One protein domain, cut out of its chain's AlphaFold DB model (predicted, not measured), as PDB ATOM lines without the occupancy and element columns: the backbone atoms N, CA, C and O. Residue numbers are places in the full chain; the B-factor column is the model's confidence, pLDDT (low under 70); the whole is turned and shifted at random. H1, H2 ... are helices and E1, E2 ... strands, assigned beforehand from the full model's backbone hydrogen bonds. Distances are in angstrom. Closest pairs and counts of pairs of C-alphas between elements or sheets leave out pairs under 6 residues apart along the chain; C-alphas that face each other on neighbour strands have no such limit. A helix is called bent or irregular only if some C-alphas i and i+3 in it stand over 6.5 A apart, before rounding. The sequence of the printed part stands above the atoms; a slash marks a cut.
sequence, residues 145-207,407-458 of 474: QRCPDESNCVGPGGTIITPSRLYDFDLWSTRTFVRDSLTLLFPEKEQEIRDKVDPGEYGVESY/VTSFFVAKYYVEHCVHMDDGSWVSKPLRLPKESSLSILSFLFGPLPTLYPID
ATOM      1  N   GLN A 145     -35.744  -9.944 -21.352       94.19
ATOM      2  CA  GLN A 145     -36.241  -8.563 -21.440       94.19
ATOM      3  C   GLN A 145     -36.682  -8.152 -22.851       94.19
ATOM      4  O   GLN A 145     -37.394  -7.163 -22.994       94.19
ATOM      5  N   ARG A 146     -36.229  -8.870 -23.883       94.38
ATOM      6  CA  ARG A 146     -36.536  -8.587 -25.290       94.38
ATOM      7  C   ARG A 146     -37.575  -9.541 -25.884       94.38
ATOM      8  O   ARG A 146     -37.915  -9.422 -27.055       94.38
ATOM      9  N   CYS A 147     -38.103 -10.459 -25.078       94.00
ATOM     10  CA  CYS A 147     -39.193 -11.338 -25.478       94.00
ATOM     11  C   CYS A 147     -40.547 -10.614 -25.407       94.00
ATOM     12  O   CYS A 147     -40.757  -9.818 -24.488       94.00
ATOM     13  N   PRO A 148     -41.475 -10.870 -26.351       94.19
ATOM     14  CA  PRO A 148     -41.497 -11.989 -27.307       94.19
ATOM     15  C   PRO A 148     -40.864 -11.714 -28.687       94.19
ATOM     16  O   PRO A 148     -40.927 -12.586 -29.545       94.19
ATOM     17  N   ASP A 149     -40.296 -10.530 -28.927       93.50
ATOM     18  CA  ASP A 149     -39.971 -10.071 -30.288       93.50
ATOM     19  C   ASP A 149     -38.640 -10.619 -30.855       93.50
ATOM     20  O   ASP A 149     -38.372 -10.468 -32.048       93.50
ATOM     21  N   GLU A 150     -37.788 -11.239 -30.028       91.12
ATOM     22  CA  GLU A 150     -36.498 -11.814 -30.445       91.12
ATOM     23  C   GLU A 150     -36.547 -13.329 -30.713       91.12
ATOM     24  O   GLU A 150     -37.407 -14.060 -30.224       91.12
ATOM     25  N   SER A 151     -35.569 -13.824 -31.479       82.56
ATOM     26  CA  SER A 151     -35.509 -15.205 -31.973       82.56
ATOM     27  C   SER A 151     -35.095 -16.265 -30.938       82.56
ATOM     28  O   SER A 151     -35.035 -17.430 -31.292       82.56
ATOM     29  N   ASN A 152     -34.876 -15.911 -29.666       89.06
ATOM     30  CA  ASN A 152     -34.492 -16.832 -28.579       89.06
ATOM     31  C   ASN A 152     -35.429 -16.692 -27.366       89.06
ATOM     32  O   ASN A 152     -35.009 -16.426 -26.238       89.06
ATOM     33  N   CYS A 153     -36.730 -16.768 -27.628       93.12
ATOM     34  CA  CYS A 153     -37.754 -16.534 -26.615       93.12
ATOM     35  C   CYS A 153     -38.512 -17.786 -26.206       93.12
ATOM     36  O   CYS A 153     -39.443 -17.668 -25.421       93.12
ATOM     37  N   VAL A 154     -38.135 -18.964 -26.697       94.81
ATOM     38  CA  VAL A 154     -38.763 -20.233 -26.317       94.81
ATOM     39  C   VAL A 154     -37.898 -20.913 -25.266       94.81
ATOM     40  O   VAL A 154     -36.707 -21.124 -25.483       94.81
ATOM     41  N   GLY A 155     -38.485 -21.214 -24.111       95.31
ATOM     42  CA  GLY A 155     -37.799 -21.915 -23.035       95.31
ATOM     43  C   GLY A 155     -37.890 -23.436 -23.175       95.31
ATOM     44  O   GLY A 155     -38.503 -23.952 -24.117       95.31
ATOM     45  N   PRO A 156     -37.300 -24.180 -22.230       95.81
ATOM     46  CA  PRO A 156     -37.313 -25.638 -22.239       95.81
ATOM     47  C   PRO A 156     -38.686 -26.310 -22.244       95.81
ATOM     48  O   PRO A 156     -38.812 -27.455 -22.678       95.81
ATOM     49  N   GLY A 157     -39.709 -25.621 -21.736       94.94
ATOM     50  CA  GLY A 157     -41.100 -26.060 -21.757       94.94
ATOM     51  C   GLY A 157     -41.772 -25.897 -23.121       94.94
ATOM     52  O   GLY A 157     -42.919 -26.318 -23.282       94.94
ATOM     53  N   GLY A 158     -41.082 -25.304 -24.100       94.38
ATOM     54  CA  GLY A 158     -41.614 -25.026 -25.431       94.38
ATOM     55  C   GLY A 158     -42.542 -23.814 -25.473       94.38
ATOM     56  O   GLY A 158     -43.287 -23.656 -26.439       94.38
ATOM     57  N   THR A 159     -42.537 -22.957 -24.447       94.81
ATOM     58  CA  THR A 159     -43.369 -21.749 -24.407       94.81
ATOM     59  C   THR A 159     -42.534 -20.474 -24.310       94.81
ATOM     60  O   THR A 159     -41.326 -20.502 -24.073       94.81
ATOM     61  N   ILE A 160     -43.187 -19.327 -24.523       94.81
ATOM     62  CA  ILE A 160     -42.512 -18.028 -24.551       94.81
ATOM     63  C   ILE A 160     -42.036 -17.626 -23.147       94.81
ATOM     64  O   ILE A 160     -42.835 -17.486 -22.216       94.81
ATOM     65  N   ILE A 161     -40.741 -17.366 -23.009       95.56
ATOM     66  CA  ILE A 161     -40.109 -16.886 -21.785       95.56
ATOM     67  C   ILE A 161     -40.636 -15.486 -21.467       95.56
ATOM     68  O   ILE A 161     -40.568 -14.565 -22.281       95.56
ATOM     69  N   THR A 162     -41.130 -15.311 -20.243       95.12
ATOM     70  CA  THR A 162     -41.477 -13.996 -19.690       95.12
ATOM     71  C   THR A 162     -40.930 -13.897 -18.266       95.12
ATOM     72  O   THR A 162     -40.879 -14.923 -17.585       95.12
ATOM     73  N   PRO A 163     -40.567 -12.697 -17.771       94.00
ATOM     74  CA  PRO A 163     -40.006 -12.544 -16.425       94.00
ATOM     75  C   PRO A 163     -40.883 -13.139 -15.312       94.00
ATOM     76  O   PRO A 163     -40.374 -13.688 -14.348       94.00
ATOM     77  N   SER A 164     -42.212 -13.063 -15.445       94.88
ATOM     78  CA  SER A 164     -43.159 -13.599 -14.454       94.88
ATOM     79  C   SER A 164     -43.307 -15.123 -14.479       94.88
ATOM     80  O   SER A 164     -43.939 -15.687 -13.586       94.88
ATOM     81  N   ARG A 165     -42.797 -15.771 -15.531       95.19
ATOM     82  CA  ARG A 165     -42.881 -17.218 -15.762       95.19
ATOM     83  C   ARG A 165     -41.526 -17.904 -15.599       95.19
ATOM     84  O   ARG A 165     -41.450 -19.086 -15.893       95.19
ATOM     85  N   LEU A 166     -40.480 -17.185 -15.193       95.62
ATOM     86  CA  LEU A 166     -39.159 -17.763 -14.983       95.62
ATOM     87  C   LEU A 166     -39.070 -18.348 -13.571       95.62
ATOM     88  O   LEU A 166     -39.384 -17.650 -12.608       95.62
ATOM     89  N   TYR A 167     -38.665 -19.609 -13.467       96.00
ATOM     90  CA  TYR A 167     -38.546 -20.325 -12.199       96.00
ATOM     91  C   TYR A 167     -37.233 -21.103 -12.120       96.00
ATOM     92  O   TYR A 167     -36.630 -21.442 -13.144       96.00
ATOM     93  N   ASP A 168     -36.823 -21.408 -10.894       95.56
ATOM     94  CA  ASP A 168     -35.776 -22.370 -10.588       95.56
ATOM     95  C   ASP A 168     -36.190 -23.789 -10.999       95.56
ATOM     96  O   ASP A 168     -37.356 -24.083 -11.305       95.56
ATOM     97  N   PHE A 169     -35.206 -24.687 -11.044       96.19
ATOM     98  CA  PHE A 169     -35.423 -26.034 -11.554       96.19
ATOM     99  C   PHE A 169     -36.436 -26.822 -10.714       96.19
ATOM    100  O   PHE A 169     -37.292 -27.504 -11.281       96.19
ATOM    101  N   ASP A 170     -36.387 -26.705  -9.386       96.44
ATOM    102  CA  ASP A 170     -37.234 -27.495  -8.492       96.44
ATOM    103  C   ASP A 170     -38.704 -27.085  -8.611       96.44
ATOM    104  O   ASP A 170     -39.595 -27.943  -8.719       96.44
ATOM    105  N   LEU A 171     -38.980 -25.779  -8.663       96.69
ATOM    106  CA  LEU A 171     -40.336 -25.278  -8.869       96.69
ATOM    107  C   LEU A 171     -40.854 -25.608 -10.272       96.69
ATOM    108  O   LEU A 171     -41.995 -26.065 -10.408       96.69
ATOM    109  N   TRP A 172     -40.031 -25.414 -11.307       97.12
ATOM    110  CA  TRP A 172     -40.394 -25.742 -12.688       97.12
ATOM    111  C   TRP A 172     -40.690 -27.240 -12.858       97.12
ATOM    112  O   TRP A 172     -41.729 -27.611 -13.415       97.12
ATOM    113  N   SER A 173     -39.830 -28.106 -12.317       96.81
ATOM    114  CA  SER A 173     -39.978 -29.564 -12.354       96.81
ATOM    115  C   SER A 173     -41.236 -30.014 -11.608       96.81
ATOM    116  O   SER A 173     -42.059 -30.752 -12.155       96.81
ATOM    117  N   THR A 174     -41.474 -29.483 -10.403       97.44
ATOM    118  CA  THR A 174     -42.680 -29.786  -9.613       97.44
ATOM    119  C   THR A 174     -43.955 -29.402 -10.359       97.44
ATOM    120  O   THR A 174     -44.921 -30.169 -10.400       97.44
ATOM    121  N   ARG A 175     -43.984 -28.219 -10.977       97.50
ATOM    122  CA  ARG A 175     -45.157 -27.765 -11.732       97.50
ATOM    123  C   ARG A 175     -45.385 -28.582 -13.000       97.50
ATOM    124  O   ARG A 175     -46.531 -28.928 -13.292       97.50
ATOM    125  N   THR A 176     -44.312 -28.925 -13.707       96.44
ATOM    126  CA  THR A 176     -44.348 -29.807 -14.881       96.44
ATOM    127  C   THR A 176     -44.908 -31.175 -14.501       96.44
ATOM    128  O   THR A 176     -45.875 -31.636 -15.107       96.44
ATOM    129  N   PHE A 177     -44.416 -31.763 -13.408       96.81
ATOM    130  CA  PHE A 177     -44.916 -33.024 -12.871       96.81
ATOM    131  C   PHE A 177     -46.419 -32.980 -12.547       96.81
ATOM    132  O   PHE A 177     -47.151 -33.916 -12.880       96.81
ATOM    133  N   VAL A 178     -46.909 -31.898 -11.927       97.88
ATOM    134  CA  VAL A 178     -48.340 -31.731 -11.613       97.88
ATOM    135  C   VAL A 178     -49.186 -31.646 -12.885       97.88
ATOM    136  O   VAL A 178     -50.200 -32.340 -12.984       97.88
ATOM    137  N   ARG A 179     -48.776 -30.831 -13.865       97.50
ATOM    138  CA  ARG A 179     -49.466 -30.708 -15.159       97.50
ATOM    139  C   ARG A 179     -49.555 -32.059 -15.867       97.50
ATOM    140  O   ARG A 179     -50.632 -32.456 -16.315       97.50
ATOM    141  N   ASP A 180     -48.438 -32.774 -15.939       96.88
ATOM    142  CA  ASP A 180     -48.339 -34.028 -16.683       96.88
ATOM    143  C   ASP A 180     -49.124 -35.145 -15.980       96.88
ATOM    144  O   ASP A 180     -49.856 -35.897 -16.624       96.88
ATOM    145  N   SER A 181     -49.089 -35.184 -14.645       98.00
ATOM    146  CA  SER A 181     -49.904 -36.107 -13.845       98.00
ATOM    147  C   SER A 181     -51.402 -35.860 -14.023       98.00
ATOM    148  O   SER A 181     -52.171 -36.807 -14.175       98.00
ATOM    149  N   LEU A 182     -51.840 -34.596 -14.027       98.25
ATOM    150  CA  LEU A 182     -53.243 -34.252 -14.272       98.25
ATOM    151  C   LEU A 182     -53.673 -34.625 -15.691       98.25
ATOM    152  O   LEU A 182     -54.774 -35.137 -15.869       98.25
ATOM    153  N   THR A 183     -52.803 -34.407 -16.676       98.19
ATOM    154  CA  THR A 183     -53.055 -34.775 -18.075       98.19
ATOM    155  C   THR A 183     -53.219 -36.287 -18.224       98.19
ATOM    156  O   THR A 183     -54.125 -36.748 -18.912       98.19
ATOM    157  N   LEU A 184     -52.397 -37.064 -17.514       97.88
ATOM    158  CA  LEU A 184     -52.505 -38.520 -17.485       97.88
ATOM    159  C   LEU A 184     -53.789 -39.003 -16.789       97.88
ATOM    160  O   LEU A 184     -54.383 -39.993 -17.215       97.88
ATOM    161  N   LEU A 185     -54.217 -38.326 -15.718       98.19
ATOM    162  CA  LEU A 185     -55.429 -38.671 -14.966       98.19
ATOM    163  C   LEU A 185     -56.727 -38.275 -15.686       98.19
ATOM    164  O   LEU A 185     -57.726 -38.980 -15.551       98.19
ATOM    165  N   PHE A 186     -56.716 -37.163 -16.422       98.12
ATOM    166  CA  PHE A 186     -57.882 -36.588 -17.099       98.12
ATOM    167  C   PHE A 186     -57.556 -36.283 -18.569       98.12
ATOM    168  O   PHE A 186     -57.488 -35.111 -18.957       98.12
ATOM    169  N   PRO A 187     -57.349 -37.313 -19.409       98.12
ATOM    170  CA  PRO A 187     -56.963 -37.124 -20.807       98.12
ATOM    171  C   PRO A 187     -58.003 -36.318 -21.602       98.12
ATOM    172  O   PRO A 187     -57.654 -35.559 -22.499       98.12
ATOM    173  N   GLU A 188     -59.288 -36.399 -21.243       98.38
ATOM    174  CA  GLU A 188     -60.356 -35.603 -21.858       98.38
ATOM    175  C   GLU A 188     -60.256 -34.097 -21.565       98.38
ATOM    176  O   GLU A 188     -60.898 -33.291 -22.240       98.38
ATOM    177  N   LYS A 189     -59.455 -33.716 -20.563       98.19
ATOM    178  CA  LYS A 189     -59.186 -32.332 -20.169       98.19
ATOM    179  C   LYS A 189     -57.762 -31.890 -20.479       98.19
ATOM    180  O   LYS A 189     -57.366 -30.835 -19.995       98.19
ATOM    181  N   GLU A 190     -57.004 -32.643 -21.276       97.88
ATOM    182  CA  GLU A 190     -55.602 -32.326 -21.579       97.88
ATOM    183  C   GLU A 190     -55.417 -30.864 -22.010       97.88
ATOM    184  O   GLU A 190     -54.586 -30.162 -21.440       97.88
ATOM    185  N   GLN A 191     -56.235 -30.376 -22.946       97.62
ATOM    186  CA  GLN A 191     -56.139 -28.990 -23.406       97.62
ATOM    187  C   GLN A 191     -56.459 -27.990 -22.286       97.62
ATOM    188  O   GLN A 191     -55.701 -27.052 -22.069       97.62
ATOM    189  N   GLU A 192     -57.535 -28.215 -21.521       97.94
ATOM    190  CA  GLU A 192     -57.903 -27.343 -20.395       97.94
ATOM    191  C   GLU A 192     -56.797 -27.305 -19.326       97.94
ATOM    192  O   GLU A 192     -56.539 -26.253 -18.743       97.94
ATOM    193  N   ILE A 193     -56.140 -28.439 -19.072       98.06
ATOM    194  CA  ILE A 193     -55.037 -28.555 -18.115       98.06
ATOM    195  C   ILE A 193     -53.802 -27.834 -18.641       98.06
ATOM    196  O   ILE A 193     -53.231 -27.046 -17.896       98.06
ATOM    197  N   ARG A 194     -53.406 -28.044 -19.900       95.62
ATOM    198  CA  ARG A 194     -52.268 -27.335 -20.508       95.62
ATOM    199  C   ARG A 194     -52.485 -25.820 -20.539       95.62
ATOM    200  O   ARG A 194     -51.536 -25.080 -20.309       95.62
ATOM    201  N   ASP A 195     -53.723 -25.375 -20.745       95.75
ATOM    202  CA  ASP A 195     -54.073 -23.953 -20.770       95.75
ATOM    203  C   ASP A 195     -54.109 -23.324 -19.362       95.75
ATOM    204  O   ASP A 195     -53.776 -22.151 -19.197       95.75
ATOM    205  N   LYS A 196     -54.550 -24.069 -18.334       97.12
ATOM    206  CA  LYS A 196     -54.739 -23.542 -16.964       97.12
ATOM    207  C   LYS A 196     -53.593 -23.837 -16.000       97.12
ATOM    208  O   LYS A 196     -53.451 -23.131 -15.003       97.12
ATOM    209  N   VAL A 197     -52.824 -24.891 -16.245       96.81
ATOM    210  CA  VAL A 197     -51.708 -25.343 -15.409       96.81
ATOM    211  C   VAL A 197     -50.419 -25.062 -16.162       96.81
ATOM    212  O   VAL A 197     -49.804 -25.943 -16.760       96.81
ATOM    213  N   ASP A 198     -50.039 -23.792 -16.138       95.88
ATOM    214  CA  ASP A 198     -48.805 -23.315 -16.734       95.88
ATOM    215  C   ASP A 198     -47.616 -23.582 -15.791       95.88
ATOM    216  O   ASP A 198     -47.570 -23.009 -14.693       95.88
ATOM    217  N   PRO A 199     -46.645 -24.430 -16.179       96.75
ATOM    218  CA  PRO A 199     -45.463 -24.648 -15.360       96.75
ATOM    219  C   PRO A 199     -44.498 -23.458 -15.373       96.75
ATOM    220  O   PRO A 199     -43.676 -23.345 -14.465       96.75
ATOM    221  N   GLY A 200     -44.632 -22.549 -16.342       96.38
ATOM    222  CA  GLY A 200     -43.637 -21.537 -16.667       96.38
ATOM    223  C   GLY A 200     -42.448 -22.116 -17.425       96.38
ATOM    224  O   GLY A 200     -42.559 -23.131 -18.110       96.38
ATOM    225  N   GLU A 201     -41.306 -21.456 -17.293       96.62
ATOM    226  CA  GLU A 201     -40.061 -21.779 -17.977       96.62
ATOM    227  C   GLU A 201     -38.890 -21.804 -16.995       96.62
ATOM    228  O   GLU A 201     -38.796 -20.972 -16.091       96.62
ATOM    229  N   TYR A 202     -37.987 -22.756 -17.206       96.06
ATOM    230  CA  TYR A 202     -36.704 -22.823 -16.519       96.06
ATOM    231  C   TYR A 202     -35.684 -21.953 -17.256       96.06
ATOM    232  O   TYR A 202     -35.573 -22.021 -18.483       96.06
ATOM    233  N   GLY A 203     -34.926 -21.136 -16.531       92.69
ATOM    234  CA  GLY A 203     -33.877 -20.336 -17.150       92.69
ATOM    235  C   GLY A 203     -33.148 -19.419 -16.181       92.69
ATOM    236  O   GLY A 203     -33.324 -19.483 -14.968       92.69
ATOM    237  N   VAL A 204     -32.283 -18.580 -16.742       89.12
ATOM    238  CA  VAL A 204     -31.358 -17.735 -15.985       89.12
ATOM    239  C   VAL A 204     -32.014 -16.411 -15.604       89.12
ATOM    240  O   VAL A 204     -32.548 -15.705 -16.462       89.12
ATOM    241  N   GLU A 205     -31.915 -16.014 -14.335       88.88
ATOM    242  CA  GLU A 205     -32.412 -14.699 -13.913       88.88
ATOM    243  C   GLU A 205     -31.526 -13.559 -14.446       88.88
ATOM    244  O   GLU A 205     -32.020 -12.521 -14.893       88.88
ATOM    245  N   SER A 206     -30.198 -13.741 -14.418       93.94
ATOM    246  CA  SER A 206     -29.234 -12.713 -14.832       93.94
ATOM    247  C   SER A 206     -27.933 -13.290 -15.399       93.94
ATOM    248  O   SER A 206     -27.027 -13.703 -14.673       93.94
ATOM    249  N   TYR A 207     -27.796 -13.216 -16.726       94.06
ATOM    250  CA  TYR A 207     -26.596 -13.636 -17.458       94.06
ATOM    251  C   TYR A 207     -25.318 -12.908 -17.002       94.06
ATOM    252  O   TYR A 207     -24.258 -13.508 -16.792       94.06
ATOM    253  N   VAL A 407      -8.502 -16.846 -18.134       98.06
ATOM    254  CA  VAL A 407      -8.891 -18.112 -17.494       98.06
ATOM    255  C   VAL A 407     -10.412 -18.220 -17.399       98.06
ATOM    256  O   VAL A 407     -10.965 -19.212 -17.863       98.06
ATOM    257  N   THR A 408     -11.108 -17.194 -16.893       98.44
ATOM    258  CA  THR A 408     -12.581 -17.188 -16.838       98.44
ATOM    259  C   THR A 408     -13.184 -17.380 -18.227       98.44
ATOM    260  O   THR A 408     -14.023 -18.254 -18.413       98.44
ATOM    261  N   SER A 409     -12.717 -16.619 -19.222       98.25
ATOM    262  CA  SER A 409     -13.229 -16.712 -20.596       98.25
ATOM    263  C   SER A 409     -12.989 -18.095 -21.200       98.25
ATOM    264  O   SER A 409     -13.865 -18.622 -21.876       98.25
ATOM    265  N   PHE A 410     -11.823 -18.697 -20.943       98.12
ATOM    266  CA  PHE A 410     -11.496 -20.040 -21.411       98.12
ATOM    267  C   PHE A 410     -12.451 -21.090 -20.835       98.12
ATOM    268  O   PHE A 410     -13.009 -21.873 -21.598       98.12
ATOM    269  N   PHE A 411     -12.679 -21.094 -19.518       98.19
ATOM    270  CA  PHE A 411     -13.550 -22.087 -18.880       98.19
ATOM    271  C   PHE A 411     -15.037 -21.864 -19.174       98.19
ATOM    272  O   PHE A 411     -15.759 -22.834 -19.382       98.19
ATOM    273  N   VAL A 412     -15.491 -20.612 -19.287       98.12
ATOM    274  CA  VAL A 412     -16.857 -20.314 -19.747       98.12
ATOM    275  C   VAL A 412     -17.043 -20.780 -21.192       98.12
ATOM    276  O   VAL A 412     -17.997 -21.490 -21.489       98.12
ATOM    277  N   ALA A 413     -16.110 -20.466 -22.097       98.00
ATOM    278  CA  ALA A 413     -16.182 -20.940 -23.481       98.00
ATOM    279  C   ALA A 413     -16.155 -22.474 -23.561       98.00
ATOM    280  O   ALA A 413     -16.915 -23.065 -24.328       98.00
ATOM    281  N   LYS A 414     -15.315 -23.122 -22.743       97.50
ATOM    282  CA  LYS A 414     -15.274 -24.581 -22.615       97.50
ATOM    283  C   LYS A 414     -16.646 -25.136 -22.216       97.50
ATOM    284  O   LYS A 414     -17.119 -26.055 -22.878       97.50
ATOM    285  N   TYR A 415     -17.295 -24.553 -21.206       97.94
ATOM    286  CA  TYR A 415     -18.640 -24.948 -20.781       97.94
ATOM    287  C   TYR A 415     -19.639 -24.914 -21.952       97.94
ATOM    288  O   TYR A 415     -20.286 -25.924 -22.226       97.94
ATOM    289  N   TYR A 416     -19.696 -23.820 -22.722       97.81
ATOM    290  CA  TYR A 416     -20.606 -23.726 -23.874       97.81
ATOM    291  C   TYR A 416     -20.315 -24.783 -24.946       97.81
ATOM    292  O   TYR A 416     -21.236 -25.411 -25.465       97.81
ATOM    293  N   VAL A 417     -19.040 -25.032 -25.257       97.50
ATOM    294  CA  VAL A 417     -18.646 -26.053 -26.243       97.50
ATOM    295  C   VAL A 417     -19.029 -27.464 -25.779       97.50
ATOM    296  O   VAL A 417     -19.458 -28.303 -26.583       97.50
ATOM    297  N   GLU A 418     -18.884 -27.756 -24.488       96.81
ATOM    298  CA  GLU A 418     -19.147 -29.081 -23.927       96.81
ATOM    299  C   GLU A 418     -20.636 -29.355 -23.705       96.81
ATOM    300  O   GLU A 418     -21.078 -30.471 -23.993       96.81
ATOM    301  N   HIS A 419     -21.420 -28.354 -23.306       97.44
ATOM    302  CA  HIS A 419     -22.793 -28.545 -22.831       97.44
ATOM    303  C   HIS A 419     -23.877 -28.001 -23.762       97.44
ATOM    304  O   HIS A 419     -25.006 -28.488 -23.710       97.44
ATOM    305  N   CYS A 420     -23.542 -27.069 -24.655       98.00
ATOM    306  CA  CYS A 420     -24.527 -26.345 -25.450       98.00
ATOM    307  C   CYS A 420     -24.405 -26.638 -26.956       98.00
ATOM    308  O   CYS A 420     -23.364 -27.073 -27.460       98.00
ATOM    309  N   VAL A 421     -25.496 -26.410 -27.686       97.75
ATOM    310  CA  VAL A 421     -25.585 -26.426 -29.150       97.75
ATOM    311  C   VAL A 421     -26.000 -25.034 -29.604       97.75
ATOM    312  O   VAL A 421     -26.938 -24.460 -29.057       97.75
ATOM    313  N   HIS A 422     -25.295 -24.497 -30.595       97.00
ATOM    314  CA  HIS A 422     -25.665 -23.235 -31.221       97.00
ATOM    315  C   HIS A 422     -26.746 -23.488 -32.277       97.00
ATOM    316  O   HIS A 422     -26.522 -24.258 -33.213       97.00
ATOM    317  N   MET A 423     -27.896 -22.844 -32.127       95.19
ATOM    318  CA  MET A 423     -29.046 -22.964 -33.022       95.19
ATOM    319  C   MET A 423     -28.972 -21.935 -34.165       95.19
ATOM    320  O   MET A 423     -28.175 -20.994 -34.134       95.19
ATOM    321  N   ASP A 424     -29.797 -22.114 -35.201       93.19
ATOM    322  CA  ASP A 424     -29.836 -21.216 -36.371       93.19
ATOM    323  C   ASP A 424     -30.288 -19.785 -36.014       93.19
ATOM    324  O   ASP A 424     -29.978 -18.832 -36.728       93.19
ATOM    325  N   ASP A 425     -31.011 -19.630 -34.903       89.19
ATOM    326  CA  ASP A 425     -31.504 -18.357 -34.366       89.19
ATOM    327  C   ASP A 425     -30.440 -17.543 -33.599       89.19
ATOM    328  O   ASP A 425     -30.723 -16.421 -33.171       89.19
ATOM    329  N   GLY A 426     -29.228 -18.089 -33.441       90.56
ATOM    330  CA  GLY A 426     -28.132 -17.487 -32.680       90.56
ATOM    331  C   GLY A 426     -28.107 -17.838 -31.190       90.56
ATOM    332  O   GLY A 426     -27.225 -17.357 -30.479       90.56
ATOM    333  N   SER A 427     -29.050 -18.646 -30.700       91.81
ATOM    334  CA  SER A 427     -29.114 -19.070 -29.301       91.81
ATOM    335  C   SER A 427     -28.192 -20.252 -28.997       91.81
ATOM    336  O   SER A 427     -27.902 -21.084 -29.861       91.81
ATOM    337  N   TRP A 428     -27.756 -20.351 -27.740       96.62
ATOM    338  CA  TRP A 428     -27.118 -21.547 -27.196       96.62
ATOM    339  C   TRP A 428     -28.104 -22.304 -26.307       96.62
ATOM    340  O   TRP A 428     -28.470 -21.827 -25.231       96.62
ATOM    341  N   VAL A 429     -28.491 -23.505 -26.733       96.44
ATOM    342  CA  VAL A 429     -29.413 -24.388 -26.000       96.44
ATOM    343  C   VAL A 429     -28.680 -25.605 -25.449       96.44
ATOM    344  O   VAL A 429     -27.653 -26.010 -25.994       96.44
ATOM    345  N   SER A 430     -29.198 -26.216 -24.382       97.50
ATOM    346  CA  SER A 430     -28.639 -27.463 -23.845       97.50
ATOM    347  C   SER A 430     -28.584 -28.557 -24.910       97.50
ATOM    348  O   SER A 430     -29.541 -28.773 -25.655       97.50
ATOM    349  N   LYS A 431     -27.489 -29.324 -24.931       97.88
ATOM    350  CA  LYS A 431     -27.449 -30.614 -25.635       97.88
ATOM    351  C   LYS A 431     -28.549 -31.549 -25.103       97.88
ATOM    352  O   LYS A 431     -28.919 -31.424 -23.930       97.88
ATOM    353  N   PRO A 432     -29.017 -32.515 -25.921       98.12
ATOM    354  CA  PRO A 432     -29.928 -33.568 -25.481       98.12
ATOM    355  C   PRO A 432     -29.474 -34.216 -24.175       98.12
ATOM    356  O   PRO A 432     -28.337 -34.696 -24.065       98.12
ATOM    357  N   LEU A 433     -30.361 -34.224 -23.184       97.50
ATOM    358  CA  LEU A 433     -30.067 -34.771 -21.871       97.50
ATOM    359  C   LEU A 433     -30.285 -36.282 -21.900       97.50
ATOM    360  O   LEU A 433     -31.353 -36.757 -22.276       97.50
ATOM    361  N   ARG A 434     -29.277 -37.047 -21.482       98.12
ATOM    362  CA  ARG A 434     -29.332 -38.512 -21.402       98.12
ATOM    363  C   ARG A 434     -29.070 -38.959 -19.974       98.12
ATOM    364  O   ARG A 434     -28.151 -38.438 -19.333       98.12
ATOM    365  N   LEU A 435     -29.844 -39.934 -19.499       98.12
ATOM    366  CA  LEU A 435     -29.667 -40.487 -18.161       98.12
ATOM    367  C   LEU A 435     -28.357 -41.269 -18.071       98.12
ATOM    368  O   LEU A 435     -28.068 -42.073 -18.960       98.12
ATOM    369  N   PRO A 436     -27.553 -41.066 -17.017       97.94
ATOM    370  CA  PRO A 436     -26.412 -41.928 -16.757       97.94
ATOM    371  C   PRO A 436     -26.898 -43.333 -16.372       97.94
ATOM    372  O   PRO A 436     -27.862 -43.485 -15.624       97.94
ATOM    373  N   LYS A 437     -26.213 -44.374 -16.855       98.06
ATOM    374  CA  LYS A 437     -26.568 -45.775 -16.553       98.06
ATOM    375  C   LYS A 437     -26.294 -46.161 -15.097       98.06
ATOM    376  O   LYS A 437     -26.894 -47.100 -14.581       98.06
ATOM    377  N   GLU A 438     -25.374 -45.456 -14.444       97.56
ATOM    378  CA  GLU A 438     -24.945 -45.716 -13.073       97.56
ATOM    379  C   GLU A 438     -25.055 -44.450 -12.215       97.56
ATOM    380  O   GLU A 438     -24.826 -43.335 -12.682       97.56
ATOM    381  N   SER A 439     -25.361 -44.622 -10.926       97.00
ATOM    382  CA  SER A 439     -25.396 -43.530  -9.939       97.00
ATOM    383  C   SER A 439     -24.032 -43.226  -9.313       97.00
ATOM    384  O   SER A 439     -23.873 -42.246  -8.577       97.00
ATOM    385  N   SER A 440     -23.028 -44.061  -9.581       97.12
ATOM    386  CA  SER A 440     -21.642 -43.845  -9.175       97.12
ATOM    387  C   SER A 440     -20.860 -43.091 -10.245       97.12
ATOM    388  O   SER A 440     -20.859 -43.476 -11.410       97.12
ATOM    389  N   LEU A 441     -20.118 -42.059  -9.836       97.12
ATOM    390  CA  LEU A 441     -19.104 -41.442 -10.685       97.12
ATOM    391  C   LEU A 441     -17.798 -42.229 -10.531       97.12
ATOM    392  O   LEU A 441     -17.235 -42.299  -9.440       97.12
ATOM    393  N   SER A 442     -17.301 -42.831 -11.612       97.62
ATOM    394  CA  SER A 442     -15.987 -43.481 -11.581       97.62
ATOM    395  C   SER A 442     -14.896 -42.466 -11.221       97.62
ATOM    396  O   SER A 442     -14.870 -41.358 -11.757       97.62
ATOM    397  N   ILE A 443     -13.954 -42.853 -10.350       96.81
ATOM    398  CA  ILE A 443     -12.827 -41.994  -9.943       96.81
ATOM    399  C   ILE A 443     -12.015 -41.536 -11.162       96.81
ATOM    400  O   ILE A 443     -11.524 -40.414 -11.177       96.81
ATOM    401  N   LEU A 444     -11.900 -42.368 -12.205       97.31
ATOM    402  CA  LEU A 444     -11.204 -41.987 -13.438       97.31
ATOM    403  C   LEU A 444     -11.979 -40.921 -14.224       97.31
ATOM    404  O   LEU A 444     -11.371 -39.963 -14.690       97.31
ATOM    405  N   SER A 445     -13.305 -41.038 -14.313       96.69
ATOM    406  CA  SER A 445     -14.158 -40.019 -14.943       96.69
ATOM    407  C   SER A 445     -14.149 -38.697 -14.173       96.69
ATOM    408  O   SER A 445     -14.225 -37.638 -14.789       96.69
ATOM    409  N   PHE A 446     -14.027 -38.746 -12.841       97.25
ATOM    410  CA  PHE A 446     -13.793 -37.558 -12.015       97.25
ATOM    411  C   PHE A 446     -12.414 -36.955 -12.289       97.25
ATOM    412  O   PHE A 446     -12.313 -35.777 -12.622       97.25
ATOM    413  N   LEU A 447     -11.356 -37.769 -12.182       96.75
ATOM    414  CA  LEU A 447      -9.985 -37.300 -12.315       96.75
ATOM    415  C   LEU A 447      -9.790 -36.661 -13.685       96.75
ATOM    416  O   LEU A 447      -9.394 -35.510 -13.746       96.75
ATOM    417  N   PHE A 448     -10.150 -37.339 -14.771       97.00
ATOM    418  CA  PHE A 448     -10.052 -36.816 -16.139       97.00
ATOM    419  C   PHE A 448     -11.252 -35.959 -16.550       97.00
ATOM    420  O   PHE A 448     -11.477 -35.731 -17.738       97.00
ATOM    421  N   GLY A 449     -12.011 -35.452 -15.579       94.00
ATOM    422  CA  GLY A 449     -13.203 -34.661 -15.819       94.00
ATOM    423  C   GLY A 449     -13.007 -33.445 -16.733       94.00
ATOM    424  O   GLY A 449     -13.906 -33.210 -17.543       94.00
ATOM    425  N   PRO A 450     -11.862 -32.734 -16.692       94.88
ATOM    426  CA  PRO A 450     -11.592 -31.631 -17.608       94.88
ATOM    427  C   PRO A 450     -11.426 -32.035 -19.080       94.88
ATOM    428  O   PRO A 450     -11.365 -31.155 -19.934       94.88
ATOM    429  N   LEU A 451     -11.316 -33.337 -19.368       95.31
ATOM    430  CA  LEU A 451     -11.157 -33.926 -20.697       95.31
ATOM    431  C   LEU A 451     -12.247 -34.994 -20.913       95.31
ATOM    432  O   LEU A 451     -11.949 -36.195 -20.903       95.31
ATOM    433  N   PRO A 452     -13.516 -34.594 -21.124       90.50
ATOM    434  CA  PRO A 452     -14.654 -35.519 -21.132       90.50
ATOM    435  C   PRO A 452     -14.570 -36.603 -22.218       90.50
ATOM    436  O   PRO A 452     -15.197 -37.651 -22.095       90.50
ATOM    437  N   THR A 453     -13.767 -36.394 -23.264       94.50
ATOM    438  CA  THR A 453     -13.566 -37.364 -24.349       94.50
ATOM    439  C   THR A 453     -12.765 -38.600 -23.936       94.50
ATOM    440  O   THR A 453     -12.852 -39.616 -24.618       94.50
ATOM    441  N   LEU A 454     -11.954 -38.530 -22.872       96.75
ATOM    442  CA  LEU A 454     -11.105 -39.654 -22.454       96.75
ATOM    443  C   LEU A 454     -11.881 -40.718 -21.673       96.75
ATOM    444  O   LEU A 454     -11.621 -41.908 -21.838       96.75
ATOM    445  N   TYR A 455     -12.820 -40.285 -20.831       96.56
ATOM    446  CA  TYR A 455     -13.616 -41.151 -19.961       96.56
ATOM    447  C   TYR A 455     -15.073 -40.673 -19.940       96.56
ATOM    448  O   TYR A 455     -15.524 -40.133 -18.921       96.56
ATOM    449  N   PRO A 456     -15.804 -40.823 -21.063       96.31
ATOM    450  CA  PRO A 456     -17.197 -40.411 -21.140       96.31
ATOM    451  C   PRO A 456     -18.039 -41.181 -20.118       96.31
ATOM    452  O   PRO A 456     -17.770 -42.340 -19.812       96.31
ATOM    453  N   ILE A 457     -19.061 -40.517 -19.580       96.75
ATOM    454  CA  ILE A 457     -20.035 -41.153 -18.692       96.75
ATOM    455  C   ILE A 457     -20.979 -41.981 -19.559       96.75
ATOM    456  O   ILE A 457     -21.582 -41.448 -20.494       96.75
ATOM    457  N   ASP A 458     -21.120 -43.263 -19.233       97.56
ATOM    458  CA  ASP A 458     -22.071 -44.137 -19.903       97.56
ATOM    459  C   ASP A 458     -23.495 -43.637 -19.665       97.56
ATOM    460  O   ASP A 458     -23.987 -43.604 -18.534       97.56
TER     461      ASP A 458
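Overview. This is residues 145 to 207 and 407 to 458 of the 474 residues of a protein of Symbiodinium natans (UniProt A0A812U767). The model is two loosely joined lobes along the longest axis: residues 145 to 207 hold a helical hairpin, H1 and H2, whose turn sticks out at residues 184 to 189, with a long looping stretch before it. Residues 407 to 458 make an open C, in which a small hairpin of strands, E1 and E2, has H3 leading into it, and E2 runs on through E3 toward the short helix H4 at the far end of the C. The printed part has 115 residues, with helices and strands in the order H1, H2, H3, E1, E2, E3, H4; the sheet E1 - E2 is antiparallel. The class is mostly helix, though only 55 residues, under half, are in named elements. The whole is loose, with a radius of gyration of the C-alphas of 18.0 A and spans of 50 by 36 by 23 A.

Arrangement. E1, residues 420 to 422, and E2, residues 428 to 430, form an antiparallel hairpin at 141 degrees, with N 421 and O 429 2.8 A apart and N 429 and O 421 3.0 A apart, both within hydrogen-bond range. H3, residues 407 to 419, joins E1 by a tight link; the closest C-alphas of H3 and E2 are those of His 419 and Ser 430, 6.0 A apart. E2 runs on into E3, residues 433 to 436, across a break of 2 residues at 33 degrees; E3 pairs with no named strand. H4, residues 443 to 447, is apart from E3 and from H3. H1, residues 169 to 185, touches H2, residues 187 to 196, with residues 179 to 183 alone; their closest C-alphas are those of Thr 183 and Glu 190, 5.0 A apart. This helical hairpin runs opposite ways at a shallow tilt of 34 degrees, only just short of steep. H1 and H3 are apart. Residues 166 to 167 pair with residues 201 to 202, parallel. In H1, H3 and H4 every O i to N i+4 pair is within hydrogen-bond range; in H2 4 of 6 are.

Along the chain. H1 begins at C-alpha 169, (-35.423, -26.034, -11.554), and is 23.9 A long. H2 is 14.3 A long and irregular, with C-alphas 188 and 191 8.0 A apart. H3 begins at C-alpha 407, (-8.891, -18.112, -17.494), and is 18.2 A long. E3 is 9.5 A long. H4 ends at C-alpha 447, (-9.985, -37.300, -12.315).

Size, cuts and confidence. The two C-alphas farthest apart are those of Glu 188 and Val 407, 54.5 A. Residues 208 to 406 are not printed, and C-alphas 207 and 407 are 18.3 A apart across this cut. Of the links that are printed whole, E3 to H4 is short and the others are tight. Residues 145 to 168 hold no named element. The mean pLDDT of the printed part is 96.0, and no printed residue is under 70.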